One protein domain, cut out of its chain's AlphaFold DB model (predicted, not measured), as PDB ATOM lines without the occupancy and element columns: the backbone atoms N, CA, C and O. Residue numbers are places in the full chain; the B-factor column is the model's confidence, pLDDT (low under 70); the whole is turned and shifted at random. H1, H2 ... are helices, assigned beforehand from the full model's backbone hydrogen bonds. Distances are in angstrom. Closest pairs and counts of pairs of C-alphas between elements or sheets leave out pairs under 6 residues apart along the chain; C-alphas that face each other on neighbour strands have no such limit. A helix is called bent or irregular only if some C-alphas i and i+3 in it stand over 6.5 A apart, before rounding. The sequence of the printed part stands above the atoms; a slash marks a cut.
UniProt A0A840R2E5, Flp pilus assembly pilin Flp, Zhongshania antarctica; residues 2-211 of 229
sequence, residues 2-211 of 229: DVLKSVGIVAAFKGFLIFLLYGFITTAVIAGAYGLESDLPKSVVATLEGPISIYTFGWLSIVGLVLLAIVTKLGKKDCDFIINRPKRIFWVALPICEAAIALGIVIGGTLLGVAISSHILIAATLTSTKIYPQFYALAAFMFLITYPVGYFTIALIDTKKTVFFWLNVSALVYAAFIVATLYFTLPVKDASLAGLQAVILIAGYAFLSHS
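What this domain is: This is residues 2 to 211 of the 229 residues of the protein "Flp pilus assembly pilin Flp" of Zhongshania antarctica (UniProt A0A840R2E5). Long helices running mostly lengthwise make an elongated bundle: H6 and H5 form its core, H7 and H8 cover H6 on one side, and H4 packs on H5 and H6 along part of their length. H2 packs on H5, while the short H1 and H3 lie at the periphery. The printed part has 210 residues with eight named helices, H1 to H8 in order, and no named strand; the class is all helix. It is compact, with a radius of gyration of the C-alphas of 18.9 A, and spans 56 by 36 by 25 A.

Where its parts are: H1, residues 2 to 6, begins at C-alpha 2 (130.225, 203.012, 252.762). H2, residues 9 to 33, is 35.4 A long; H3 is residues 42 to 49 and H4 residues 54 to 72, 26.6 A. H5, residues 87 to 123, is the longest at 52.7 A, from C-alpha 87 at (133.464, 219.158, 259.307); it has a kink of 33 degrees near residue 94 and is only just irregular, C-alphas 91 and 94 being 6.9 A apart. H6, residues 132 to 157, is 37.3 A, and H7, residues 161 to 183, 33.4 A. H8, residues 189 to 210, is 31.6 A and ends at C-alpha 210 (137.408, 195.094, 272.331).

How they stand to each other: H6 is the hub, touching H4, H5, H7 and H8. H4 to H8 form an up and down bundle, each helix running against the one before it. The closest C-alphas of H5 and H6, Ala 115 and Tyr 132, are 4.3 A apart, at a shallow tilt of 22 degrees, opposite ways. H6 touches H8 with residues 141 to 152 alone, the closest C-alphas being Leu 144 and Gly 195, 5.6 A. H7 and H8, a helical hairpin, touch at Ile 178 and Ser 192, closest C-alphas 5.9 A. H2 touches H5 at Phe 24 and Gly 113, closest C-alphas 4.2 A, the same way at a shallow tilt of 33 degrees, only just short of steep. H2 and H4 are apart. H3 is near H2. H1 is close to H2 but not clearly touching it. Every O i to N i+4 pair is within hydrogen-bond range in H1, H2, H3, H4 and H8; in H5 it is 29 of 33, in H6 20 of 22, in H7 17 of 19.

The domain as a whole: The C-alphas farthest apart, Ile 83 and Thr 125, are 59.5 A apart. The printed part has no cut. The link from H4 to H5, residues 73 to 86, is long. Mean pLDDT of the printed part is 74.5; 72 residues are under 70, among them 42 to 55, 75 to 91 and 182 to 196.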
ATOM      1  N   ASP A   2     130.137 201.552 252.965       58.75
ATOM      2  CA  ASP A   2     130.225 203.012 252.762       58.75
ATOM      3  C   ASP A   2     131.498 203.646 253.326       58.75
ATOM      4  O   ASP A   2     132.065 204.530 252.691       58.75
ATOM      5  N   VAL A   3     132.026 203.134 254.443       60.78
ATOM      6  CA  VAL A   3     133.307 203.592 255.011       60.78
ATOM      7  C   VAL A   3     134.473 203.309 254.061       60.78
ATOM      8  O   VAL A   3     135.254 204.202 253.770       60.78
ATOM      9  N   LEU A   4     134.557 202.102 253.490       59.47
ATOM     10  CA  LEU A   4     135.626 201.739 252.545       59.47
ATOM     11  C   LEU A   4     135.596 202.586 251.263       59.47
ATOM     12  O   LEU A   4     136.645 202.874 250.687       59.47
ATOM     13  N   LYS A   5     134.401 202.989 250.813       60.25
ATOM     14  CA  LYS A   5     134.241 203.940 249.703       60.25
ATOM     15  C   LYS A   5     134.631 205.362 250.111       60.25
ATOM     16  O   LYS A   5     135.219 206.067 249.302       60.25
ATOM     17  N   SER A   6     134.331 205.752 251.348       59.31
ATOM     18  CA  SER A   6     134.560 207.104 251.874       59.31
ATOM     19  C   SER A   6     135.961 207.343 252.442       59.31
ATOM     20  O   SER A   6     136.233 208.455 252.864       59.31
ATOM     21  N   VAL A   7     136.795 206.301 252.523       62.72
ATOM     22  CA  VAL A   7     138.238 206.359 252.834       62.72
ATOM     23  C   VAL A   7     139.057 206.144 251.543       62.72
ATOM     24  O   VAL A   7     140.264 205.929 251.566       62.72
ATOM     25  N   GLY A   8     138.391 206.115 250.384       68.62
ATOM     26  CA  GLY A   8     139.049 206.002 249.085       68.62
ATOM     27  C   GLY A   8     139.718 204.655 248.790       68.62
ATOM     28  O   GLY A   8     140.359 204.528 247.754       68.62
ATOM     29  N   ILE A   9     139.550 203.613 249.614       72.94
ATOM     30  CA  ILE A   9     140.270 202.328 249.467       72.94
ATOM     31  C   ILE A   9     139.922 201.621 248.158       72.94
ATOM     32  O   ILE A   9     140.795 201.072 247.490       72.94
ATOM     33  N   VAL A  10     138.650 201.663 247.753       75.94
ATOM     34  CA  VAL A  10     138.217 201.085 246.471       75.94
ATOM     35  C   VAL A  10     138.856 201.827 245.295       75.94
ATOM     36  O   VAL A  10     139.266 201.201 244.319       75.94
ATOM     37  N   ALA A  11     138.953 203.157 245.379       75.94
ATOM     38  CA  ALA A  11     139.604 203.969 244.356       75.94
ATOM     39  C   ALA A  11     141.117 203.718 244.335       75.94
ATOM     40  O   ALA A  11     141.690 203.549 243.262       75.94
ATOM     41  N   ALA A  12     141.741 203.591 245.506       80.31
ATOM     42  CA  ALA A  12     143.154 203.282 245.630       80.31
ATOM     43  C   ALA A  12     143.479 201.890 245.067       80.31
ATOM     44  O   ALA A  12     144.432 201.763 244.311       80.31
ATOM     45  N   PHE A  13     142.652 200.866 245.315       79.38
ATOM     46  CA  PHE A  13     142.829 199.540 244.709       79.38
ATOM     47  C   PHE A  13     142.687 199.558 243.178       79.38
ATOM     48  O   PHE A  13     143.448 198.905 242.472       79.38
ATOM     49  N   LYS A  14     141.748 200.339 242.628       79.00
ATOM     50  CA  LYS A  14     141.693 200.554 241.171       79.00
ATOM     51  C   LYS A  14     142.958 201.254 240.666       79.00
ATOM     52  O   LYS A  14     143.506 200.846 239.647       79.00
ATOM     53  N   GLY A  15     143.438 202.254 241.405       80.19
ATOM     54  CA  GLY A  15     144.708 202.930 241.150       80.19
ATOM     55  C   GLY A  15     145.883 201.954 241.128       80.19
ATOM     56  O   GLY A  15     146.645 201.962 240.170       80.19
ATOM     57  N   PHE A  16     145.977 201.049 242.105       86.44
ATOM     58  CA  PHE A  16     146.997 200.001 242.152       86.44
ATOM     59  C   PHE A  16     147.096 199.236 240.833       86.44
ATOM     60  O   PHE A  16     148.180 199.131 240.271       86.44
ATOM     61  N   LEU A  17     145.968 198.727 240.325       87.00
ATOM     62  CA  LEU A  17     145.940 197.921 239.102       87.00
ATOM     63  C   LEU A  17     146.365 198.727 237.872       87.00
ATOM     64  O   LEU A  17     147.148 198.239 237.060       87.00
ATOM     65  N   ILE A  18     145.880 199.967 237.751       85.44
ATOM     66  CA  ILE A  18     146.244 200.868 236.647       85.44
ATOM     67  C   ILE A  18     147.746 201.149 236.672       85.44
ATOM     68  O   ILE A  18     148.413 201.035 235.647       85.44
ATOM     69  N   PHE A  19     148.287 201.481 237.842       86.00
ATOM     70  CA  PHE A  19     149.687 201.860 237.981       86.00
ATOM     71  C   PHE A  19     150.645 200.664 237.931       86.00
ATOM     72  O   PHE A  19     151.761 200.797 237.436       86.00
ATOM     73  N   LEU A  20     150.192 199.477 238.334       87.31
ATOM     74  CA  LEU A  20     150.896 198.220 238.095       87.31
ATOM     75  C   LEU A  20     151.041 197.947 236.599       87.31
ATOM     76  O   LEU A  20     152.148 197.683 236.132       87.31
ATOM     77  N   LEU A  21     149.951 198.058 235.837       88.38
ATOM     78  CA  LEU A  21     149.999 197.912 234.382       88.38
ATOM     79  C   LEU A  21     150.859 199.002 233.737       88.38
ATOM     80  O   LEU A  21     151.664 198.700 232.862       88.38
ATOM     81  N   TYR A  22     150.742 200.246 234.201       86.25
ATOM     82  CA  TYR A  22     151.582 201.351 233.747       86.25
ATOM     83  C   TYR A  22     153.070 201.047 233.945       86.25
ATOM     84  O   TYR A  22     153.821 201.104 232.974       86.25
ATOM     85  N   GLY A  23     153.494 200.674 235.159       83.38
ATOM     86  CA  GLY A  23     154.892 200.352 235.462       83.38
ATOM     87  C   GLY A  23     155.394 199.156 234.655       83.38
ATOM     88  O   GLY A  23     156.520 199.158 234.162       83.38
ATOM     89  N   PHE A  24     154.530 198.161 234.443       88.19
ATOM     90  CA  PHE A  24     154.850 197.006 233.615       88.19
ATOM     91  C   PHE A  24     155.107 197.391 232.149       88.19
ATOM     92  O   PHE A  24     156.159 197.060 231.593       88.19
ATOM     93  N   ILE A  25     154.154 198.104 231.537       88.38
ATOM     94  CA  ILE A  25     154.183 198.487 230.120       88.38
ATOM     95  C   ILE A  25     155.314 199.475 229.853       88.38
ATOM     96  O   ILE A  25     156.070 199.283 228.906       88.38
ATOM     97  N   THR A  26     155.470 200.506 230.686       85.12
ATOM     98  CA  THR A  26     156.547 201.495 230.511       85.12
ATOM     99  C   THR A  26     157.920 200.839 230.580       85.12
ATOM    100  O   THR A  26     158.746 201.092 229.709       85.12
ATOM    101  N   THR A  27     158.144 199.923 231.526       85.12
ATOM    102  CA  THR A  27     159.403 199.163 231.613       85.12
ATOM    103  C   THR A  27     159.640 198.302 230.374       85.12
ATOM    104  O   THR A  27     160.748 198.297 229.843       85.12
ATOM    105  N   ALA A  28     158.609 197.620 229.866       85.50
ATOM    106  CA  ALA A  28     158.725 196.801 228.659       85.50
ATOM    107  C   ALA A  28     159.048 197.649 227.414       85.50
ATOM    108  O   ALA A  28     159.908 197.280 226.618       85.50
ATOM    109  N   VAL A  29     158.398 198.810 227.269       85.44
ATOM    110  CA  VAL A  29     158.640 199.751 226.163       85.44
ATOM    111  C   VAL A  29     160.045 200.345 226.243       85.44
ATOM    112  O   VAL A  29     160.741 200.388 225.234       85.44
ATOM    113  N   ILE A  30     160.487 200.767 227.431       82.25
ATOM    114  CA  ILE A  30     161.836 201.312 227.635       82.25
ATOM    115  C   ILE A  30     162.893 200.251 227.328       82.25
ATOM    116  O   ILE A  30     163.841 200.529 226.595       82.25
ATOM    117  N   ALA A  31     162.706 199.028 227.826       82.12
ATOM    118  CA  ALA A  31     163.602 197.919 227.534       82.12
ATOM    119  C   ALA A  31     163.684 197.630 226.027       82.12
ATOM    120  O   ALA A  31     164.780 197.429 225.515       82.12
ATOM    121  N   GLY A  32     162.551 197.654 225.317       81.50
ATOM    122  CA  GLY A  32     162.512 197.426 223.871       81.50
ATOM    123  C   GLY A  32     163.098 198.566 223.030       81.50
ATOM    124  O   GLY A  32     163.679 198.300 221.983       81.50
ATOM    125  N   ALA A  33     162.952 199.822 223.462       82.44
ATOM    126  CA  ALA A  33     163.373 200.992 222.686       82.44
ATOM    127  C   ALA A  33     164.811 201.450 222.979       82.44
ATOM    128  O   ALA A  33     165.500 201.907 222.071       82.44
ATOM    129  N   TYR A  34     165.250 201.350 224.233       76.94
ATOM    130  CA  TYR A  34     166.529 201.899 224.693       76.94
ATOM    131  C   TYR A  34     167.438 200.840 225.330       76.94
ATOM    132  O   TYR A  34     168.652 201.014 225.383       76.94
ATOM    133  N   GLY A  35     166.875 199.721 225.793       72.50
ATOM    134  CA  GLY A  35     167.583 198.778 226.655       72.50
ATOM    135  C   GLY A  35     167.683 199.300 228.092       72.50
ATOM    136  O   GLY A  35     167.818 200.497 228.337       72.50
ATOM    137  N   LEU A  36     167.618 198.390 229.066       68.31
ATOM    138  CA  LEU A  36     167.608 198.728 230.502       68.31
ATOM    139  C   LEU A  36     168.959 199.227 231.045       68.31
ATOM    140  O   LEU A  36     169.030 199.652 232.193       68.31
ATOM    141  N   GLU A  37     170.013 199.154 230.234       66.38
ATOM    142  CA  GLU A  37     171.390 199.535 230.586       66.38
ATOM    143  C   GLU A  37     171.789 200.901 230.007       66.38
ATOM    144  O   GLU A  37     172.896 201.375 230.240       66.38
ATOM    145  N   SER A  38     170.901 201.527 229.232       63.19
ATOM    146  CA  SER A  38     171.171 202.797 228.563       63.19
ATOM    147  C   SER A  38     170.891 203.997 229.466       63.19
ATOM    148  O   SER A  38     169.947 203.995 230.262       63.19
ATOM    149  N   ASP A  39     171.682 205.060 229.302       66.50
ATOM    150  CA  ASP A  39     171.363 206.361 229.882       66.50
ATOM    151  C   ASP A  39     170.047 206.872 229.281       66.50
ATOM    152  O   ASP A  39     169.959 207.229 228.102       66.50
ATOM    153  N   LEU A  40     168.997 206.886 230.102       66.75
ATOM    154  CA  LEU A  40     167.667 207.279 229.660       66.75
ATOM    155  C   LEU A  40     167.590 208.795 229.411       66.75
ATOM    156  O   LEU A  40     168.111 209.589 230.202       66.75
ATOM    157  N   PRO A  41     166.864 209.241 228.369       73.25
ATOM    158  CA  PRO A  41     166.567 210.655 228.178       73.25
ATOM    159  C   PRO A  41     165.888 211.252 229.417       73.25
ATOM    160  O   PRO A  41     165.015 210.627 230.021       73.25
ATOM    161  N   LYS A  42     166.215 212.505 229.767       68.12
ATOM    162  CA  LYS A  42     165.664 213.196 230.955       68.12
ATOM    163  C   LYS A  42     164.130 213.192 231.022       68.12
ATOM    164  O   LYS A  42     163.568 213.164 232.111       68.12
ATOM    165  N   SER A  43     163.449 213.199 229.877       62.75
ATOM    166  CA  SER A  43     161.987 213.090 229.789       62.75
ATOM    167  C   SER A  43     161.456 211.726 230.248       62.75
ATOM    168  O   SER A  43     160.408 211.662 230.888       62.75
ATOM    169  N   VAL A  44     162.185 210.642 229.974       61.84
ATOM    170  CA  VAL A  44     161.849 209.275 230.402       61.84
ATOM    171  C   VAL A  44     162.104 209.111 231.901       61.84
ATOM    172  O   VAL A  44     161.252 208.580 232.608       61.84
ATOM    173  N   VAL A  45     163.213 209.662 232.405       64.44
ATOM    174  CA  VAL A  45     163.522 209.693 233.847       64.44
ATOM    175  C   VAL A  45     162.455 210.471 234.622       64.44
ATOM    176  O   VAL A  45     161.890 209.946 235.573       64.44
ATOM    177  N   ALA A  46     162.073 211.667 234.163       61.16
ATOM    178  CA  ALA A  46     161.010 212.454 234.795       61.16
ATOM    179  C   ALA A  46     159.644 211.735 234.796       61.16
ATOM    180  O   ALA A  46     158.856 211.885 235.729       61.16
ATOM    181  N   THR A  47     159.371 210.922 233.771       60.50
ATOM    182  CA  THR A  47     158.147 210.106 233.665       60.50
ATOM    183  C   THR A  47     158.144 208.930 234.657       60.50
ATOM    184  O   THR A  47     157.080 208.514 235.122       60.50
ATOM    185  N   LEU A  48     159.326 208.420 235.019       60.97
ATOM    186  CA  LEU A  48     159.509 207.400 236.055       60.97
ATOM    187  C   LEU A  48     159.507 208.001 237.466       60.97
ATOM    188  O   LEU A  48     158.920 207.412 238.366       60.97
ATOM    189  N   GLU A  49     160.119 209.168 237.667       62.72
ATOM    190  CA  GLU A  49     160.266 209.805 238.985       62.72
ATOM    191  C   GLU A  49     159.040 210.614 239.426       62.72
ATOM    192  O   GLU A  49     158.792 210.738 240.626       62.72
ATOM    193  N   GLY A  50     158.243 211.135 238.486       58.69
ATOM    194  CA  GLY A  50     157.073 211.976 238.771       58.69
ATOM    195  C   GLY A  50     156.098 211.407 239.819       58.69
ATOM    196  O   GLY A  50     155.641 212.160 240.680       58.69
ATOM    197  N   PRO A  51     155.794 210.094 239.818       57.56
ATOM    198  CA  PRO A  51     154.947 209.474 240.839       57.56
ATOM    199  C   PRO A  51     155.649 209.172 242.179       57.56
ATOM    200  O   PRO A  51     154.962 208.937 243.168       57.56
ATOM    201  N   ILE A  52     156.987 209.134 242.246       62.84
ATOM    202  CA  ILE A  52     157.757 208.388 243.267       62.84
ATOM    203  C   ILE A  52     158.409 209.325 244.300       62.84
ATOM    204  O   ILE A  52     159.607 209.263 244.566       62.84
ATOM    205  N   SER A  53     157.635 210.199 244.949       68.94
ATOM    206  CA  SER A  53     158.152 210.923 246.122       68.94
ATOM    207  C   SER A  53     157.797 210.194 247.420       68.94
ATOM    208  O   SER A  53     156.791 210.487 248.072       68.94
ATOM    209  N   ILE A  54     158.658 209.254 247.822       67.25
ATOM    210  CA  ILE A  54     158.524 208.491 249.080       67.25
ATOM    211  C   ILE A  54     158.498 209.433 250.296       67.25
ATOM    212  O   ILE A  54     157.731 209.219 251.234       67.25
ATOM    213  N   TYR A  55     159.277 210.520 250.258       67.88
ATOM    214  CA  TYR A  55     159.295 211.537 251.315       67.88
ATOM    215  C   TYR A  55     157.960 212.274 251.444       67.88
ATOM    216  O   TYR A  55     157.470 212.463 252.557       67.88
ATOM    217  N   THR A  56     157.344 212.650 250.320       71.38
ATOM    218  CA  THR A  56     156.028 213.309 250.315       71.38
ATOM    219  C   THR A  56     154.959 212.376 250.873       71.38
ATOM    220  O   THR A  56     154.163 212.778 251.720       71.38
ATOM    221  N   PHE A  57     154.989 211.104 250.472       77.56
ATOM    222  CA  PHE A  57     154.117 210.074 251.030       77.56
ATOM    223  C   PHE A  57     154.302 209.907 252.549       77.56
ATOM    224  O   PHE A  57     153.311 209.875 253.285       77.56
ATOM    225  N   GLY A  58     155.544 209.838 253.034       70.81
ATOM    226  CA  GLY A  58     155.842 209.688 254.460       70.81
ATOM    227  C   GLY A  58     155.301 210.850 255.297       70.81
ATOM    228  O   GLY A  58     154.620 210.631 256.301       70.81
ATOM    229  N   TRP A  59     155.520 212.086 254.843       75.44
ATOM    230  CA  TRP A  59     155.003 213.279 255.517       75.44
ATOM    231  C   TRP A  59     153.478 213.333 255.530       75.44
ATOM    232  O   TRP A  59     152.890 213.556 256.588       75.44
ATOM    233  N   LEU A  60     152.825 213.078 254.392       79.50
ATOM    234  CA  LEU A  60     151.362 213.057 254.313       79.50
ATOM    235  C   LEU A  60     150.759 211.970 255.210       79.50
ATOM    236  O   LEU A  60     149.758 212.218 255.878       79.50
ATOM    237  N   SER A  61     151.396 210.800 255.281       78.56
ATOM    238  CA  SER A  61     150.962 209.687 256.132       78.56
ATOM    239  C   SER A  61     150.997 210.048 257.617       78.56
ATOM    240  O   SER A  61     150.010 209.852 258.326       78.56
ATOM    241  N   ILE A  62     152.113 210.614 258.093       80.62
ATOM    242  CA  ILE A  62     152.275 211.001 259.503       80.62
ATOM    243  C   ILE A  62     151.324 212.147 259.849       80.62
ATOM    244  O   ILE A  62     150.577 212.062 260.823       80.62
ATOM    245  N   VAL A  63     151.322 213.209 259.039       82.25
ATOM    246  CA  VAL A  63     150.491 214.395 259.276       82.25
ATOM    247  C   VAL A  63     149.007 214.030 259.239       82.25
ATOM    248  O   VAL A  63     148.261 214.428 260.133       82.25
ATOM    249  N   GLY A  64     148.584 213.221 258.264       78.81
ATOM    250  CA  GLY A  64     147.212 212.735 258.150       78.81
ATOM    251  C   GLY A  64     146.776 211.940 259.377       78.81
ATOM    252  O   GLY A  64     145.768 212.281 259.999       78.81
ATOM    253  N   LEU A  65     147.559 210.935 259.784       82.38
ATOM    254  CA  LEU A  65     147.235 210.101 260.946       82.38
ATOM    255  C   LEU A  65     147.193 210.900 262.252       82.38
ATOM    256  O   LEU A  65     146.273 210.707 263.047       82.38
ATOM    257  N   VAL A  66     148.146 211.808 262.476       82.69
ATOM    258  CA  VAL A  66     148.179 212.655 263.679       82.69
ATOM    259  C   VAL A  66     146.958 213.569 263.725       82.69
ATOM    260  O   VAL A  66     146.267 213.629 264.746       82.69
ATOM    261  N   LEU A  67     146.636 214.244 262.617       80.00
ATOM    262  CA  LEU A  67     145.443 215.088 262.532       80.00
ATOM    263  C   LEU A  67     144.170 214.270 262.759       80.00
ATOM    264  O   LEU A  67     143.297 214.683 263.524       80.00
ATOM    265  N   LEU A  68     144.072 213.089 262.152       80.50
ATOM    266  CA  LEU A  68     142.913 212.224 262.306       80.50
ATOM    267  C   LEU A  68     142.757 211.736 263.752       80.50
ATOM    268  O   LEU A  68     141.656 211.788 264.302       80.50
ATOM    269  N   ALA A  69     143.851 211.340 264.402       78.12
ATOM    270  CA  ALA A  69     143.878 210.943 265.807       78.12
ATOM    271  C   ALA A  69     143.423 212.078 266.742       78.12
ATOM    272  O   ALA A  69     142.614 211.844 267.646       78.12
ATOM    273  N   ILE A  70     143.875 213.315 266.504       79.75
ATOM    274  CA  ILE A  70     143.474 214.496 267.284       79.75
ATOM    275  C   ILE A  70     141.974 214.762 267.125       79.75
ATOM    276  O   ILE A  70     141.254 214.914 268.116       79.75
ATOM    277  N   VAL A  71     141.471 214.804 265.887       76.44
ATOM    278  CA  VAL A  71     140.079 215.212 265.635       76.44
ATOM    279  C   VAL A  71     139.075 214.118 266.038       76.44
ATOM    280  O   VAL A  71     137.973 214.439 266.495       76.44
ATOM    281  N   THR A  72     139.455 212.840 265.953       71.25
ATOM    282  CA  THR A  72     138.647 211.699 266.438       71.25
ATOM    283  C   THR A  72     138.780 211.457 267.948       71.25
ATOM    284  O   THR A  72     138.066 210.614 268.499       71.25
ATOM    285  N   LYS A  73     139.677 212.183 268.643       75.50
ATOM    286  CA  LYS A  73     140.092 211.905 270.030       75.50
ATOM    287  C   LYS A  73     140.483 210.431 270.222       75.50
ATOM    288  O   LYS A  73     140.004 209.783 271.154       75.50
ATOM    289  N   LEU A  74     141.316 209.904 269.322       75.31
ATOM    290  CA  LEU A  74     141.734 208.493 269.274       75.31
ATOM    291  C   LEU A  74     140.550 207.520 269.100       75.31
ATOM    292  O   LEU A  74     140.433 206.508 269.802       75.31
ATOM    293  N   GLY A  75     139.631 207.863 268.194       67.12
ATOM    294  CA  GLY A  75     138.447 207.051 267.898       67.12
ATOM    295  C   GLY A  75     137.436 206.975 269.048       67.12
ATOM    296  O   GLY A  75     136.714 205.990 269.162       67.12
ATOM    297  N   LYS A  76     137.416 207.957 269.964       68.56
ATOM    298  CA  LYS A  76     136.382 208.072 271.018       68.56
ATOM    299  C   LYS A  76     135.143 208.824 270.541       68.56
ATOM    300  O   LYS A  76     134.107 208.775 271.194       68.56
ATOM    301  N   LYS A  77     135.267 209.580 269.451       66.88
ATOM    302  CA  LYS A  77     134.170 210.334 268.859       66.88
ATOM    303  C   LYS A  77     133.550 209.518 267.730       66.88
ATOM    304  O   LYS A  77     134.236 209.251 266.748       66.88
ATOM    305  N   ASP A  78     132.266 209.189 267.853       63.75
ATOM    306  CA  ASP A  78     131.525 208.557 266.760       63.75
ATOM    307  C   ASP A  78     131.518 209.470 265.529       63.75
ATOM    308  O   ASP A  78     131.122 210.641 265.586       63.75
ATOM    309  N   CYS A  79     132.006 208.925 264.418       64.44
ATOM    310  CA  CYS A  79     132.082 209.597 263.131       64.44
ATOM    311  C   CYS A  79     131.045 208.970 262.204       64.44
ATOM    312  O   CYS A  79     131.347 208.063 261.434       64.44
ATOM    313  N   ASP A  80     129.803 209.444 262.295       62.28
ATOM    314  CA  ASP A  80     128.745 208.969 261.410       62.28
ATOM    315  C   ASP A  80     128.739 209.788 260.111       62.28
ATOM    316  O   ASP A  80     128.475 210.992 260.108       62.28
ATOM    317  N   PHE A  81     129.030 209.125 258.990       61.50
ATOM    318  CA  PHE A  81     129.061 209.725 257.653       61.50
ATOM    319  C   PHE A  81     127.702 210.304 257.225       61.50
ATOM    320  O   PHE A  81     127.671 211.143 256.322       61.50
ATOM    321  N   ILE A  82     126.602 209.875 257.862       57.38
ATOM    322  CA  ILE A  82     125.226 210.190 257.460       57.38
ATOM    323  C   ILE A  82     124.568 211.197 258.415       57.38
ATOM    324  O   ILE A  82     123.903 212.121 257.954       57.38
ATOM    325  N   ILE A  83     124.761 211.055 259.732       54.25
ATOM    326  CA  ILE A  83     123.980 211.805 260.740       54.25
ATOM    327  C   ILE A  83     124.810 212.886 261.447       54.25
ATOM    328  O   ILE A  83     124.309 213.971 261.731       54.25
ATOM    329  N   ASN A  84     126.096 212.634 261.702       55.03
ATOM    330  CA  ASN A  84     126.975 213.540 262.438       55.03
ATOM    331  C   ASN A  84     128.322 213.617 261.727       55.03
ATOM    332  O   ASN A  84     129.269 212.940 262.117       55.03
ATOM    333  N   ARG A  85     128.403 214.460 260.688       57.34
ATOM    334  CA  ARG A  85     129.601 214.647 259.854       57.34
ATOM    335  C   ARG A  85     130.491 215.764 260.429       57.34
ATOM    336  O   ARG A  85     130.300 216.935 260.087       57.34
ATOM    337  N   PRO A  86     131.462 215.483 261.321       62.09
ATOM    338  CA  PRO A  86     132.333 216.517 261.865       62.09
ATOM    339  C   PRO A  86     133.161 217.150 260.745       62.09
ATOM    340  O   PRO A  86     134.080 216.530 260.208       62.09
ATOM    341  N   LYS A  87     132.858 218.416 260.426       64.38
ATOM    342  CA  LYS A  87     133.464 219.158 259.307       64.38
ATOM    343  C   LYS A  87     135.001 219.072 259.294       64.38
ATOM    344  O   LYS A  87     135.590 218.873 258.244       64.38
ATOM    345  N   ARG A  88     135.659 219.131 260.457       60.50
ATOM    346  CA  ARG A  88     137.132 219.062 260.560       60.50
ATOM    347  C   ARG A  88     137.736 217.703 260.169       60.50
ATOM    348  O   ARG A  88     138.854 217.671 259.672       60.50
ATOM    349  N   ILE A  89     137.013 216.597 260.372       61.50
ATOM    350  CA  ILE A  89     137.475 215.258 259.962       61.50
ATOM    351  C   ILE A  89     137.364 215.135 258.449       61.50
ATOM    352  O   ILE A  89     138.329 214.779 257.791       61.50
ATOM    353  N   PHE A  90     136.208 215.502 257.903       63.88
ATOM    354  CA  PHE A  90     135.889 215.293 256.493       63.88
ATOM    355  C   PHE A  90     136.559 216.259 255.522       63.88
ATOM    356  O   PHE A  90     136.787 215.880 254.384       63.88
ATOM    357  N   TRP A  91     136.853 217.490 255.943       67.12
ATOM    358  CA  TRP A  91     137.399 218.513 255.045       67.12
ATOM    359  C   TRP A  91     138.912 218.701 255.163       67.12
ATOM    360  O   TRP A  91     139.486 219.398 254.335       67.12
ATOM    361  N   VAL A  92     139.560 218.117 256.179       71.75
ATOM    362  CA  VAL A  92     140.995 218.344 256.432       71.75
ATOM    363  C   VAL A  92     141.738 217.041 256.705       71.75
ATOM    364  O   VAL A  92     142.602 216.669 255.924       71.75
ATOM    365  N   ALA A  93     141.406 216.317 257.777       76.06
ATOM    366  CA  ALA A  93     142.197 215.149 258.181       76.06
ATOM    367  C   ALA A  93     142.026 213.941 257.239       76.06
ATOM    368  O   ALA A  93     143.011 213.331 256.829       76.06
ATOM    369  N   LEU A  94     140.783 213.615 256.873       76.50
ATOM    370  CA  LEU A  94     140.467 212.464 256.028       76.50
ATOM    371  C   LEU A  94     141.035 212.600 254.604       76.50
ATOM    372  O   LEU A  94     141.723 211.671 254.194       76.50
ATOM    373  N   PRO A  95     140.885 213.735 253.886       80.50
ATOM    374  CA  PRO A  95     141.479 213.891 252.554       80.50
ATOM    375  C   PRO A  95     143.006 213.730 252.530       80.50
ATOM    376  O   PRO A  95     143.551 213.204 251.566       80.50
ATOM    377  N   ILE A  96     143.705 214.147 253.594       82.62
ATOM    378  CA  ILE A  96     145.162 213.968 253.707       82.62
ATOM    379  C   ILE A  96     145.506 212.480 253.852       82.62
ATOM    380  O   ILE A  96     146.399 211.993 253.161       82.62
ATOM    381  N   CYS A  97     144.779 211.739 254.699       81.75
ATOM    382  CA  CYS A  97     144.942 210.286 254.806       81.75
ATOM    383  C   CYS A  97     144.605 209.570 253.493       81.75
ATOM    384  O   CYS A  97     145.340 208.677 253.084       81.75
ATOM    385  N   GLU A  98     143.523 209.960 252.816       81.62
ATOM    386  CA  GLU A  98     143.140 209.397 251.517       81.62
ATOM    387  C   GLU A  98     144.223 209.639 250.464       81.62
ATOM    388  O   GLU A  98     144.600 208.709 249.754       81.62
ATOM    389  N   ALA A  99     144.777 210.855 250.406       81.19
ATOM    390  CA  ALA A  99     145.883 211.186 249.517       81.19
ATOM    391  C   ALA A  99     147.138 210.360 249.838       81.19
ATOM    392  O   ALA A  99     147.770 209.834 248.925       81.19
ATOM    393  N   ALA A 100     147.476 210.193 251.121       83.88
ATOM    394  CA  ALA A 100     148.605 209.371 251.550       83.88
ATOM    395  C   ALA A 100     148.425 207.895 251.157       83.88
ATOM    396  O   ALA A 100     149.325 207.298 250.568       83.88
ATOM    397  N   ILE A 101     147.248 207.319 251.419       85.31
ATOM    398  CA  ILE A 101     146.913 205.933 251.059       85.31
ATOM    399  C   ILE A 101     146.949 205.750 249.539       85.31
ATOM    400  O   ILE A 101     147.536 204.786 249.047       85.31
ATOM    401  N   ALA A 102     146.355 206.681 248.788       85.06
ATOM    402  CA  ALA A 102     146.345 206.644 247.332       85.06
ATOM    403  C   ALA A 102     147.766 206.719 246.759       85.06
ATOM    404  O   ALA A 102     148.121 205.881 245.936       85.06
ATOM    405  N   LEU A 103     148.596 207.655 247.231       83.81
ATOM    406  CA  LEU A 103     149.996 207.779 246.812       83.81
ATOM    407  C   LEU A 103     150.794 206.514 247.129       83.81
ATOM    408  O   LEU A 103     151.469 205.986 246.251       83.81
ATOM    409  N   GLY A 104     150.681 205.991 248.350       84.81
ATOM    410  CA  GLY A 104     151.388 204.778 248.755       84.81
ATOM    411  C   GLY A 104     151.030 203.566 247.893       84.81
ATOM    412  O   GLY A 104     151.913 202.825 247.454       84.81
ATOM    413  N   ILE A 105     149.743 203.412 247.567       87.06
ATOM    414  CA  ILE A 105     149.248 202.337 246.703       87.06
ATOM    415  C   ILE A 105     149.669 202.534 245.237       87.06
ATOM    416  O   ILE A 105     150.062 201.569 244.584       87.06
ATOM    417  N   VAL A 106     149.619 203.762 244.719       87.19
ATOM    418  CA  VAL A 106     150.031 204.099 243.345       87.19
ATOM    419  C   VAL A 106     151.526 203.854 243.142       87.19
ATOM    420  O   VAL A 106     151.921 203.197 242.175       87.19
ATOM    421  N   ILE A 107     152.356 204.322 244.075       85.19
ATOM    422  CA  ILE A 107     153.805 204.106 244.046       85.19
ATOM    423  C   ILE A 107     154.098 202.608 244.167       85.19
ATOM    424  O   ILE A 107     154.810 202.057 243.333       85.19
ATOM    425  N   GLY A 108     153.504 201.928 245.155       87.19
ATOM    426  CA  GLY A 108     153.693 200.489 245.351       87.19
ATOM    427  C   GLY A 108     153.293 199.661 244.126       87.19
ATOM    428  O   GLY A 108     154.040 198.773 243.719       87.19
ATOM    429  N   GLY A 109     152.159 199.988 243.497       86.62
ATOM    430  CA  GLY A 109     151.703 199.358 242.257       86.62
ATOM    431  C   GLY A 109     152.680 199.571 241.105       86.62
ATOM    432  O   GLY A 109     153.090 198.602 240.473       86.62
ATOM    433  N   THR A 110     153.122 200.814 240.890       87.12
ATOM    434  CA  THR A 110     154.101 201.155 239.844       87.12
ATOM    435  C   THR A 110     155.397 200.368 240.015       87.12
ATOM    436  O   THR A 110     155.841 199.702 239.082       87.12
ATOM    437  N   LEU A 111     155.973 200.383 241.221       87.69
ATOM    438  CA  LEU A 111     157.217 199.680 241.536       87.69
ATOM    439  C   LEU A 111     157.085 198.166 241.343       87.69
ATOM    440  O   LEU A 111     157.983 197.536 240.787       87.69
ATOM    441  N   LEU A 112     155.955 197.583 241.749       89.25
ATOM    442  CA  LEU A 112     155.692 196.163 241.541       89.25
ATOM    443  C   LEU A 112     155.572 195.822 240.049       89.25
ATOM    444  O   LEU A 112     156.113 194.809 239.611       89.25
ATOM    445  N   GLY A 113     154.911 196.674 239.262       88.25
ATOM    446  CA  GLY A 113     154.823 196.531 237.808       88.25
ATOM    447  C   GLY A 113     156.196 196.541 237.133       88.25
ATOM    448  O   GLY A 113     156.494 195.652 236.333       88.25
ATOM    449  N   VAL A 114     157.057 197.492 237.515       86.62
ATOM    450  CA  VAL A 114     158.453 197.579 237.047       86.62
ATOM    451  C   VAL A 114     159.234 196.319 237.425       86.62
ATOM    452  O   VAL A 114     159.932 195.749 236.582       86.62
ATOM    453  N   ALA A 115     159.090 195.847 238.668       86.62
ATOM    454  CA  ALA A 115     159.760 194.644 239.154       86.62
ATOM    455  C   ALA A 115     159.360 193.403 238.346       86.62
ATOM    456  O   ALA A 115     160.230 192.678 237.870       86.62
ATOM    457  N   ILE A 116     158.053 193.184 238.156       90.12
ATOM    458  CA  ILE A 116     157.522 192.042 237.401       90.12
ATOM    459  C   ILE A 116     158.001 192.096 235.949       90.12
ATOM    460  O   ILE A 116     158.494 191.094 235.440       90.12
ATOM    461  N   SER A 117     157.901 193.257 235.298       89.25
ATOM    462  CA  SER A 117     158.343 193.426 233.909       89.25
ATOM    463  C   SER A 117     159.832 193.125 233.758       89.25
ATOM    464  O   SER A 117     160.217 192.265 232.970       89.25
ATOM    465  N   SER A 118     160.668 193.723 234.609       84.50
ATOM    466  CA  SER A 118     162.116 193.486 234.618       84.50
ATOM    467  C   SER A 118     162.467 192.018 234.884       84.50
ATOM    468  O   SER A 118     163.375 191.473 234.263       84.50
ATOM    469  N   HIS A 119     161.738 191.351 235.784       87.44
ATOM    470  CA  HIS A 119     161.952 189.939 236.096       87.44
ATOM    471  C   HIS A 119     161.598 189.039 234.905       87.44
ATOM    472  O   HIS A 119     162.364 188.136 234.573       87.44
ATOM    473  N   ILE A 120     160.481 189.313 234.222       89.94
ATOM    474  CA  ILE A 120     160.077 188.581 233.015       89.94
ATOM    475  C   ILE A 120     161.082 188.800 231.883       89.94
ATOM    476  O   ILE A 120     161.463 187.833 231.232       89.94
ATOM    477  N   LEU A 121     161.556 190.030 231.671       87.06
ATOM    478  CA  LEU A 121     162.550 190.331 230.637       87.06
ATOM    479  C   LEU A 121     163.850 189.538 230.843       87.06
ATOM    480  O   LEU A 121     164.418 189.035 229.878       87.06
ATOM    481  N   ILE A 122     164.293 189.365 232.090       85.25
ATOM    482  CA  ILE A 122     165.475 188.549 232.417       85.25
ATOM    483  C   ILE A 122     165.195 187.064 232.235       85.25
ATOM    484  O   ILE A 122     166.010 186.357 231.650       85.25
ATOM    485  N   ALA A 123     164.048 186.584 232.721       87.19
ATOM    486  CA  ALA A 123     163.650 185.188 232.563       87.19
ATOM    487  C   ALA A 123     163.513 184.798 231.080       87.19
ATOM    488  O   ALA A 123     163.839 183.678 230.701       87.19
ATOM    489  N   ALA A 124     163.090 185.744 230.238       87.69
ATOM    490  CA  ALA A 124     163.016 185.612 228.787       87.69
ATOM    491  C   ALA A 124     164.355 185.874 228.072       87.69
ATOM    492  O   ALA A 124     164.392 185.891 226.844       87.69
ATOM    493  N   THR A 125     165.456 186.083 228.804       84.00
ATOM    494  CA  THR A 125     166.803 186.370 228.267       84.00
ATOM    495  C   THR A 125     166.896 187.623 227.385       84.00
ATOM    496  O   THR A 125     167.830 187.774 226.605       84.00
ATOM    497  N   LEU A 126     165.949 188.554 227.531       79.62
ATOM    498  CA  LEU A 126     165.904 189.824 226.799       79.62
ATOM    499  C   LEU A 126     166.770 190.915 227.451       79.62
ATOM    500  O   LEU A 126     166.961 191.980 226.871       79.62
ATOM    501  N   THR A 127     167.276 190.676 228.663       77.38
ATOM    502  CA  THR A 127     168.211 191.560 229.372       77.38
ATOM    503  C   THR A 127     169.044 190.777 230.391       77.38
ATOM    504  O   THR A 127     168.585 189.775 230.944       77.38
ATOM    505  N   SER A 128     170.263 191.246 230.664       77.06
ATOM    506  CA  SER A 128     171.167 190.734 231.706       77.06
ATOM    507  C   SER A 128     171.032 191.463 233.046       77.06
ATOM    508  O   SER A 128     171.463 190.947 234.082       77.06
ATOM    509  N   THR A 129     170.434 192.655 233.050       76.25
ATOM    510  CA  THR A 129     170.459 193.547 234.213       76.25
ATOM    511  C   THR A 129     169.378 193.216 235.235       76.25
ATOM    512  O   THR A 129     168.183 193.311 234.968       76.25
ATOM    513  N   LYS A 130     169.803 192.903 236.465       78.75
ATOM    514  CA  LYS A 130     168.938 192.472 237.575       78.75
ATOM    515  C   LYS A 130     168.453 193.629 238.452       78.75
ATOM    516  O   LYS A 130     168.769 193.676 239.638       78.75
ATOM    517  N   ILE A 131     167.640 194.531 237.900       77.38
ATOM    518  CA  ILE A 131     167.015 195.612 238.694       77.38
ATOM    519  C   ILE A 131     165.794 195.154 239.513       77.38
ATOM    520  O   ILE A 131     165.494 195.726 240.560       77.38
ATOM    521  N   TYR A 132     165.100 194.091 239.089       78.88
ATOM    522  CA  TYR A 132     163.853 193.623 239.714       78.88
ATOM    523  C   TYR A 132     163.907 193.371 241.236       78.88
ATOM    524  O   TYR A 132     162.904 193.676 241.885       78.88
ATOM    525  N   PRO A 133     165.001 192.877 241.864       77.75
ATOM    526  CA  PRO A 133     165.008 192.636 243.307       77.75
ATOM    527  C   PRO A 133     164.867 193.934 244.110       77.75
ATOM    528  O   PRO A 133     164.178 193.954 245.128       77.75
ATOM    529  N   GLN A 134     165.477 195.025 243.634       75.50
ATOM    530  CA  GLN A 134     165.397 196.339 244.276       75.50
ATOM    531  C   GLN A 134     163.979 196.907 244.176       75.50
ATOM    532  O   GLN A 134     163.441 197.402 245.165       75.50
ATOM    533  N   PHE A 135     163.334 196.765 243.016       81.25
ATOM    534  CA  PHE A 135     161.952 197.207 242.822       81.25
ATOM    535  C   PHE A 135     160.940 196.367 243.618       81.25
ATOM    536  O   PHE A 135     160.012 196.938 244.191       81.25
ATOM    537  N   TYR A 136     161.135 195.046 243.749       81.12
ATOM    538  CA  TYR A 136     160.326 194.216 244.654       81.12
ATOM    539  C   TYR A 136     160.494 194.638 246.116       81.12
ATOM    540  O   TYR A 136     159.502 194.757 246.838       81.12
ATOM    541  N   ALA A 137     161.731 194.894 246.549       75.44
ATOM    542  CA  ALA A 137     162.015 195.375 247.896       75.44
ATOM    543  C   ALA A 137     161.348 196.737 248.154       75.44
ATOM    544  O   ALA A 137     160.682 196.913 249.171       75.44
ATOM    545  N   LEU A 138     161.437 197.677 247.209       79.56
ATOM    546  CA  LEU A 138     160.832 199.000 247.352       79.56
ATOM    547  C   LEU A 138     159.294 198.953 247.302       79.56
ATOM    548  O   LEU A 138     158.630 199.659 248.056       79.56
ATOM    549  N   ALA A 139     158.704 198.077 246.485       83.38
ATOM    550  CA  ALA A 139     157.260 197.838 246.492       83.38
ATOM    551  C   ALA A 139     156.787 197.259 247.840       83.38
ATOM    552  O   ALA A 139     155.789 197.720 248.398       83.38
ATOM    553  N   ALA A 140     157.534 196.297 248.398       81.06
ATOM    554  CA  ALA A 140     157.270 195.743 249.724       81.06
ATOM    555  C   ALA A 140     157.388 196.815 250.820       81.06
ATOM    556  O   ALA A 140     156.515 196.907 251.680       81.06
ATOM    557  N   PHE A 141     158.410 197.673 250.750       79.62
ATOM    558  CA  PHE A 141     158.583 198.826 251.637       79.62
ATOM    559  C   PHE A 141     157.367 199.761 251.615       79.62
ATOM    560  O   PHE A 141     156.829 200.114 252.665       79.62
ATOM    561  N   MET A 142     156.882 200.121 250.425       83.56
ATOM    562  CA  MET A 142     155.710 200.990 250.294       83.56
ATOM    563  C   MET A 142     154.454 200.347 250.882       83.56
ATOM    564  O   MET A 142     153.682 201.022 251.566       83.56
ATOM    565  N   PHE A 143     154.265 199.041 250.686       82.38
ATOM    566  CA  PHE A 143     153.159 198.310 251.300       82.38
ATOM    567  C   PHE A 143     153.256 198.290 252.836       82.38
ATOM    568  O   PHE A 143     152.252 198.539 253.507       82.38
ATOM    569  N   LEU A 144     154.460 198.081 253.387       79.75
ATOM    570  CA  LEU A 144     154.728 198.089 254.832       79.75
ATOM    571  C   LEU A 144     154.345 199.407 255.513       79.75
ATOM    572  O   LEU A 144     153.922 199.409 256.663       79.75
ATOM    573  N   ILE A 145     154.446 200.534 254.815       80.31
ATOM    574  CA  ILE A 145     154.054 201.826 255.388       80.31
ATOM    575  C   ILE A 145     152.582 202.130 255.105       80.31
ATOM    576  O   ILE A 145     151.858 202.602 255.982       80.31
ATOM    577  N   THR A 146     152.112 201.847 253.892       85.94
ATOM    578  CA  THR A 146     150.761 202.236 253.462       85.94
ATOM    579  C   THR A 146     149.675 201.437 254.177       85.94
ATOM    580  O   THR A 146     148.616 201.981 254.497       85.94
ATOM    581  N   TYR A 147     149.932 200.157 254.466       85.19
ATOM    582  CA  TYR A 147     148.960 199.298 255.132       85.19
ATOM    583  C   TYR A 147     148.593 199.799 256.547       85.19
ATOM    584  O   TYR A 147     147.401 200.002 256.791       85.19
ATOM    585  N   PRO A 148     149.546 200.088 257.461       81.81
ATOM    586  CA  PRO A 148     149.235 200.693 258.758       81.81
ATOM    587  C   PRO A 148     148.449 202.004 258.653       81.81
ATOM    588  O   PRO A 148     147.515 202.219 259.423       81.81
ATOM    589  N   VAL A 149     148.782 202.865 257.685       84.12
ATOM    590  CA  VAL A 149     148.076 204.138 257.467       84.12
ATOM    591  C   VAL A 149     146.616 203.891 257.099       84.12
ATOM    592  O   VAL A 149     145.719 204.496 257.693       84.12
ATOM    593  N   GLY A 150     146.363 202.960 256.177       84.06
ATOM    594  CA  GLY A 150     145.012 202.523 255.832       84.06
ATOM    595  C   GLY A 150     144.275 201.930 257.030       84.06
ATOM    596  O   GLY A 150     143.159 202.352 257.333       84.06
ATOM    597  N   TYR A 151     144.920 201.013 257.755       84.12
ATOM    598  CA  TYR A 151     144.351 200.355 258.930       84.12
ATOM    599  C   TYR A 151     143.904 201.375 259.981       84.12
ATOM    600  O   TYR A 151     142.730 201.404 260.350       84.12
ATOM    601  N   PHE A 152     144.811 202.245 260.439       81.50
ATOM    602  CA  PHE A 152     144.503 203.217 261.488       81.50
ATOM    603  C   PHE A 152     143.505 204.274 261.023       81.50
ATOM    604  O   PHE A 152     142.671 204.697 261.819       81.50
ATOM    605  N   THR A 153     143.526 204.658 259.745       83.00
ATOM    606  CA  THR A 153     142.522 205.580 259.199       83.00
ATOM    607  C   THR A 153     141.117 204.997 259.318       83.00
ATOM    608  O   THR A 153     140.222 205.667 259.828       83.00
ATOM    609  N   ILE A 154     140.917 203.735 258.924       80.25
ATOM    610  CA  ILE A 154     139.611 203.075 259.067       80.25
ATOM    611  C   ILE A 154     139.285 202.879 260.550       80.25
ATOM    612  O   ILE A 154     138.186 203.207 260.979       80.25
ATOM    613  N   ALA A 155     140.236 202.390 261.347       77.12
ATOM    614  CA  ALA A 155     140.011 202.033 262.745       77.12
ATOM    615  C   ALA A 155     139.696 203.239 263.651       77.12
ATOM    616  O   ALA A 155     139.026 203.083 264.673       77.12
ATOM    617  N   LEU A 156     140.176 204.439 263.298       75.88
ATOM    618  CA  LEU A 156     139.875 205.688 264.005       75.88
ATOM    619  C   LEU A 156     138.521 206.294 263.611       75.88
ATOM    620  O   LEU A 156     137.986 207.106 264.368       75.88
ATOM    621  N   ILE A 157     137.990 205.937 262.441       75.88
ATOM    622  CA  ILE A 157     136.761 206.516 261.885       75.88
ATOM    623  C   ILE A 157     135.565 205.574 262.052       75.88
ATOM    624  O   ILE A 157     134.467 206.032 262.366       75.88
ATOM    625  N   ASP A 158     135.756 204.274 261.839       70.56
ATOM    626  CA  ASP A 158     134.694 203.274 261.883       70.56
ATOM    627  C   ASP A 158     134.595 202.641 263.269       70.56
ATOM    628  O   ASP A 158     135.404 201.802 263.660       70.56
ATOM    629  N   THR A 159     133.575 203.038 264.024       62.84
ATOM    630  CA  THR A 159     133.266 202.481 265.346       62.84
ATOM    631  C   THR A 159     132.353 201.251 265.277       62.84
ATOM    632  O   THR A 159     132.075 200.629 266.308       62.84
ATOM    633  N   LYS A 160     131.893 200.835 264.083       60.00
ATOM    634  CA  LYS A 160     131.013 199.664 263.934       60.00
ATOM    635  C   LYS A 160     131.823 198.363 263.911       60.00
ATOM    636  O   LYS A 160     132.701 198.150 263.078       60.00
ATOM    637  N   LYS A 161     131.456 197.419 264.790       58.50
ATOM    638  CA  LYS A 161     132.129 196.113 264.980       58.50
ATOM    639  C   LYS A 161     132.223 195.241 263.714       58.50
ATOM    640  O   LYS A 161     133.039 194.329 263.663       58.50
ATOM    641  N   THR A 162     131.410 195.499 262.689       61.22
ATOM    642  CA  THR A 162     131.333 194.663 261.479       61.22
ATOM    643  C   THR A 162     132.557 194.804 260.566       61.22
ATOM    644  O   THR A 162     132.964 193.829 259.940       61.22
ATOM    645  N   VAL A 163     133.175 195.988 260.493       67.38
ATOM    646  CA  VAL A 163     134.377 196.209 259.659       67.38
ATOM    647  C   VAL A 163     135.651 195.799 260.402       67.38
ATOM    648  O   VAL A 163     136.616 195.371 259.770       67.38
ATOM    649  N   PHE A 164     135.619 195.802 261.739       71.06
ATOM    650  CA  PHE A 164     136.715 195.327 262.591       71.06
ATOM    651  C   PHE A 164     137.139 193.884 262.296       71.06
ATOM    652  O   PHE A 164     138.330 193.590 262.322       71.06
ATOM    653  N   PHE A 165     136.197 192.989 261.976       70.50
ATOM    654  CA  PHE A 165     136.536 191.611 261.609       70.50
ATOM    655  C   PHE A 165     137.443 191.563 260.368       70.50
ATOM    656  O   PHE A 165     138.523 190.979 260.413       70.50
ATOM    657  N   TRP A 166     137.050 192.239 259.286       72.00
ATOM    658  CA  TRP A 166     137.822 192.281 258.038       72.00
ATOM    659  C   TRP A 166     139.149 193.034 258.186       72.00
ATOM    660  O   TRP A 166     140.161 192.607 257.629       72.00
ATOM    661  N   LEU A 167     139.168 194.105 258.985       74.94
ATOM    662  CA  LEU A 167     140.394 194.796 259.393       74.94
ATOM    663  C   LEU A 167     141.371 193.831 260.072       74.94
ATOM    664  O   LEU A 167     142.527 193.755 259.666       74.94
ATOM    665  N   ASN A 168     140.907 193.044 261.044       75.88
ATOM    666  CA  ASN A 168     141.749 192.089 261.766       75.88
ATOM    667  C   ASN A 168     142.244 190.946 260.870       75.88
ATOM    668  O   ASN A 168     143.414 190.582 260.946       75.88
ATOM    669  N   VAL A 169     141.398 190.424 259.974       78.19
ATOM    670  CA  VAL A 169     141.828 189.432 258.970       78.19
ATOM    671  C   VAL A 169     142.930 190.011 258.083       78.19
ATOM    672  O   VAL A 169     143.961 189.373 257.884       78.19
ATOM    673  N   SER A 170     142.769 191.245 257.598       80.00
ATOM    674  CA  SER A 170     143.810 191.894 256.796       80.00
ATOM    675  C   SER A 170     145.104 192.130 257.591       80.00
ATOM    676  O   SER A 170     146.188 192.050 257.017       80.00
ATOM    677  N   ALA A 171     145.012 192.346 258.909       79.06
ATOM    678  CA  ALA A 171     146.174 192.559 259.771       79.06
ATOM    679  C   ALA A 171     146.971 191.268 259.981       79.06
ATOM    680  O   ALA A 171     148.196 191.308 260.049       79.06
ATOM    681  N   LEU A 172     146.295 190.115 260.012       79.19
ATOM    682  CA  LEU A 172     146.955 188.808 260.013       79.19
ATOM    683  C   LEU A 172     147.710 188.559 258.705       79.19
ATOM    684  O   LEU A 172     148.856 188.115 258.738       79.19
ATOM    685  N   VAL A 173     147.104 188.896 257.561       82.31
ATOM    686  CA  VAL A 173     147.775 188.811 256.251       82.31
ATOM    687  C   VAL A 173     149.005 189.721 256.219       82.31
ATOM    688  O   VAL A 173     150.073 189.308 255.772       82.31
ATOM    689  N   TYR A 174     148.884 190.934 256.756       81.25
ATOM    690  CA  TYR A 174     149.992 191.876 256.883       81.25
ATOM    691  C   TYR A 174     151.117 191.364 257.800       81.25
ATOM    692  O   TYR A 174     152.294 191.459 257.454       81.25
ATOM    693  N   ALA A 175     150.777 190.756 258.939       78.19
ATOM    694  CA  ALA A 175     151.757 190.152 259.840       78.19
ATOM    695  C   ALA A 175     152.490 188.972 259.180       78.19
ATOM    696  O   ALA A 175     153.716 188.889 259.261       78.19
ATOM    697  N   ALA A 176     151.767 188.099 258.470       80.00
ATOM    698  CA  ALA A 176     152.367 187.010 257.701       80.00
ATOM    699  C   ALA A 176     153.322 187.539 256.617       80.00
ATOM    700  O   ALA A 176     154.414 187.003 256.436       80.00
ATOM    701  N   PHE A 177     152.948 188.636 255.951       78.50
ATOM    702  CA  PHE A 177     153.805 189.315 254.982       78.50
ATOM    703  C   PHE A 177     155.098 189.850 255.620       78.50
ATOM    704  O   PHE A 177     156.177 189.630 255.074       78.50
ATOM    705  N   ILE A 178     155.033 190.473 256.804       77.50
ATOM    706  CA  ILE A 178     156.234 190.919 257.536       77.50
ATOM    707  C   ILE A 178     157.149 189.741 257.864       77.50
ATOM    708  O   ILE A 178     158.349 189.810 257.590       77.50
ATOM    709  N   VAL A 179     156.597 188.651 258.405       76.00
ATOM    710  CA  VAL A 179     157.372 187.443 258.730       76.00
ATOM    711  C   VAL A 179     158.061 186.895 257.481       76.00
ATOM    712  O   VAL A 179     159.251 186.592 257.532       76.00
ATOM    713  N   ALA A 180     157.359 186.853 256.345       74.06
ATOM    714  CA  ALA A 180     157.955 186.467 255.072       74.06
ATOM    715  C   ALA A 180     159.100 187.417 254.671       74.06
ATOM    716  O   ALA A 180     160.196 186.951 254.372       74.06
ATOM    717  N   THR A 181     158.908 188.742 254.725       70.62
ATOM    718  CA  THR A 181     159.976 189.698 254.362       70.62
ATOM    719  C   THR A 181     161.225 189.578 255.241       70.62
ATOM    720  O   THR A 181     162.337 189.709 254.728       70.62
ATOM    721  N   LEU A 182     161.058 189.280 256.536       69.44
ATOM    722  CA  LEU A 182     162.160 189.044 257.472       69.44
ATOM    723  C   LEU A 182     162.868 187.710 257.209       69.44
ATOM    724  O   LEU A 182     164.095 187.658 257.242       69.44
ATOM    725  N   TYR A 183     162.108 186.649 256.924       67.62
ATOM    726  CA  TYR A 183     162.647 185.314 256.656       67.62
ATOM    727  C   TYR A 183     163.427 185.254 255.337       67.62
ATOM    728  O   TYR A 183     164.492 184.650 255.274       67.62
ATOM    729  N   PHE A 184     162.937 185.930 254.295       66.31
ATOM    730  CA  PHE A 184     163.584 185.963 252.981       66.31
ATOM    731  C   PHE A 184     164.714 187.004 252.867       66.31
ATOM    732  O   PHE A 184     165.269 187.180 251.784       66.31
ATOM    733  N   THR A 185     165.095 187.676 253.965       60.41
ATOM    734  CA  THR A 185     166.217 188.640 254.020       60.41
ATOM    735  C   THR A 185     166.194 189.684 252.902       60.41
ATOM    736  O   THR A 185     167.234 190.076 252.370       60.41
ATOM    737  N   LEU A 186     165.002 190.155 252.528       59.12
ATOM    738  CA  LEU A 186     164.908 191.275 251.600       59.12
ATOM    739  C   LEU A 186     165.632 192.489 252.219       59.12
ATOM    740  O   LEU A 186     165.594 192.656 253.444       59.12
ATOM    741  N   PRO A 187     166.275 193.357 251.416       60.81
ATOM    742  CA  PRO A 187     167.005 194.538 251.889       60.81
ATOM    743  C   PRO A 187     166.058 195.660 252.371       60.81
ATOM    744  O   PRO A 187     166.189 196.819 252.003       60.81
ATOM    745  N   VAL A 188     165.071 195.302 253.193       59.31
ATOM    746  CA  VAL A 188     164.051 196.158 253.819       59.31
ATOM    747  C   VAL A 188     164.013 195.954 255.334       59.31
ATOM    748  O   VAL A 188     163.011 196.248 255.974       59.31
ATOM    749  N   LYS A 189     165.107 195.466 255.931       62.16
ATOM    750  CA  LYS A 189     165.193 195.096 257.353       62.16
ATOM    751  C   LYS A 189     164.653 196.182 258.297       62.16
ATOM    752  O   LYS A 189     163.848 195.868 259.171       62.16
ATOM    753  N   ASP A 190     165.017 197.444 258.082       60.09
ATOM    754  CA  ASP A 190     164.564 198.563 258.920       60.09
ATOM    755  C   ASP A 190     163.059 198.836 258.773       60.09
ATOM    756  O   ASP A 190     162.361 199.124 259.745       60.09
ATOM    757  N   ALA A 191     162.523 198.660 257.567       58.44
ATOM    758  CA  ALA A 191     161.099 198.812 257.296       58.44
ATOM    759  C   ALA A 191     160.276 197.627 257.795       58.44
ATOM    760  O   ALA A 191     159.158 197.815 258.262       58.44
ATOM    761  N   SER A 192     160.822 196.413 257.749       62.38
ATOM    762  CA  SER A 192     160.207 195.234 258.355       62.38
ATOM    763  C   SER A 192     160.163 195.355 259.881       62.38
ATOM    764  O   SER A 192     159.172 194.951 260.486       62.38
ATOM    765  N   LEU A 193     161.173 195.970 260.511       68.19
ATOM    766  CA  LEU A 193     161.149 196.309 261.941       68.19
ATOM    767  C   LEU A 193     160.087 197.374 262.259       68.19
ATOM    768  O   LEU A 193     159.317 197.199 263.204       68.19
ATOM    769  N   ALA A 194     159.981 198.433 261.452       63.81
ATOM    770  CA  ALA A 194     158.909 199.424 261.581       63.81
ATOM    771  C   ALA A 194     157.515 198.804 261.337       63.81
ATOM    772  O   ALA A 194     156.552 199.105 262.042       63.81
ATOM    773  N   GLY A 195     157.410 197.873 260.389       58.22
ATOM    774  CA  GLY A 195     156.203 197.098 260.125       58.22
ATOM    775  C   GLY A 195     155.819 196.209 261.308       58.22
ATOM    776  O   GLY A 195     154.648 196.157 261.677       58.22
ATOM    777  N   LEU A 196     156.796 195.572 261.959       67.50
ATOM    778  CA  LEU A 196     156.585 194.794 263.180       67.50
ATOM    779  C   LEU A 196     156.078 195.679 264.330       67.50
ATOM    780  O   LEU A 196     155.129 195.306 265.020       67.50
ATOM    781  N   GLN A 197     156.649 196.876 264.500       71.25
ATOM    782  CA  GLN A 197     156.136 197.867 265.454       71.25
ATOM    783  C   GLN A 197     154.685 198.252 265.132       71.25
ATOM    784  O   GLN A 197     153.853 198.323 266.038       71.25
ATOM    785  N   ALA A 198     154.347 198.426 263.852       67.69
ATOM    786  CA  ALA A 198     152.975 198.684 263.433       67.69
ATOM    787  C   ALA A 198     152.031 197.514 263.760       67.69
ATOM    788  O   ALA A 198     150.921 197.762 264.221       67.69
ATOM    789  N   VAL A 199     152.459 196.254 263.612       70.31
ATOM    790  CA  VAL A 199     151.669 195.077 264.034       70.31
ATOM    791  C   VAL A 199     151.391 195.103 265.535       70.31
ATOM    792  O   VAL A 199     150.255 194.868 265.941       70.31
ATOM    793  N   ILE A 200     152.389 195.432 266.360       74.12
ATOM    794  CA  ILE A 200     152.219 195.550 267.818       74.12
ATOM    795  C   ILE A 200     151.203 196.651 268.151       74.12
ATOM    796  O   ILE A 200     150.309 196.442 268.972       74.12
ATOM    797  N   LEU A 201     151.292 197.804 267.482       73.75
ATOM    798  CA  LEU A 201     150.346 198.910 267.660       73.75
ATOM    799  C   LEU A 201     148.927 198.534 267.206       73.75
ATOM    800  O   LEU A 201     147.958 198.871 267.886       73.75
ATOM    801  N   ILE A 202     148.798 197.812 266.091       75.81
ATOM    802  CA  ILE A 202     147.524 197.306 265.570       75.81
ATOM    803  C   ILE A 202     146.899 196.314 266.559       75.81
ATOM    804  O   ILE A 202     145.732 196.464 266.919       75.81
ATOM    805  N   ALA A 203     147.673 195.344 267.050       69.62
ATOM    806  CA  ALA A 203     147.215 194.358 268.025       69.62
ATOM    807  C   ALA A 203     146.809 195.015 269.356       69.62
ATOM    808  O   ALA A 203     145.753 194.699 269.907       69.62
ATOM    809  N   GLY A 204     147.600 195.979 269.839       71.25
ATOM    810  CA  GLY A 204     147.284 196.763 271.032       71.25
ATOM    811  C   GLY A 204     146.004 197.588 270.874       71.25
ATOM    812  O   GLY A 204     145.153 197.588 271.764       71.25
ATOM    813  N   TYR A 205     145.814 198.242 269.723       69.75
ATOM    814  CA  TYR A 205     144.580 198.974 269.428       69.75
ATOM    815  C   TYR A 205     143.367 198.042 269.348       69.75
ATOM    816  O   TYR A 205     142.329 198.338 269.943       69.75
ATOM    817  N   ALA A 206     143.495 196.901 268.666       67.12
ATOM    818  CA  ALA A 206     142.435 195.905 268.558       67.12
ATOM    819  C   ALA A 206     142.010 195.384 269.943       67.12
ATOM    820  O   ALA A 206     140.814 195.379 270.244       67.12
ATOM    821  N   PHE A 207     142.966 195.056 270.820       64.81
ATOM    822  CA  PHE A 207     142.701 194.649 272.203       64.81
ATOM    823  C   PHE A 207     141.964 195.742 272.994       64.81
ATOM    824  O   PHE A 207     140.881 195.503 273.530       64.81
ATOM    825  N   LEU A 208     142.482 196.975 272.976       66.38
ATOM    826  CA  LEU A 208     141.869 198.113 273.667       66.38
ATOM    827  C   LEU A 208     140.476 198.458 273.130       66.38
ATOM    828  O   LEU A 208     139.641 198.943 273.887       66.38
ATOM    829  N   SER A 209     140.221 198.238 271.838       62.81
ATOM    830  CA  SER A 209     138.916 198.472 271.213       62.81
ATOM    831  C   SER A 209     137.870 197.426 271.618       62.81
ATOM    832  O   SER A 209     136.703 197.776 271.785       62.81
ATOM    833  N   HIS A 210     138.281 196.172 271.852       57.59
ATOM    834  CA  HIS A 210     137.408 195.094 272.331       57.59
ATOM    835  C   HIS A 210     137.024 195.251 273.808       57.59
ATOM    836  O   HIS A 210     135.917 194.882 274.192       57.59
ATOM    837  N   SER A 211     137.900 195.846 274.622       54.19
ATOM    838  CA  SER A 211     137.638 196.133 276.040       54.19
ATOM    839  C   SER A 211     136.776 197.380 276.282       54.19
ATOM    840  O   SER A 211     136.499 197.706 277.436       54.19
TER     841      SER A 211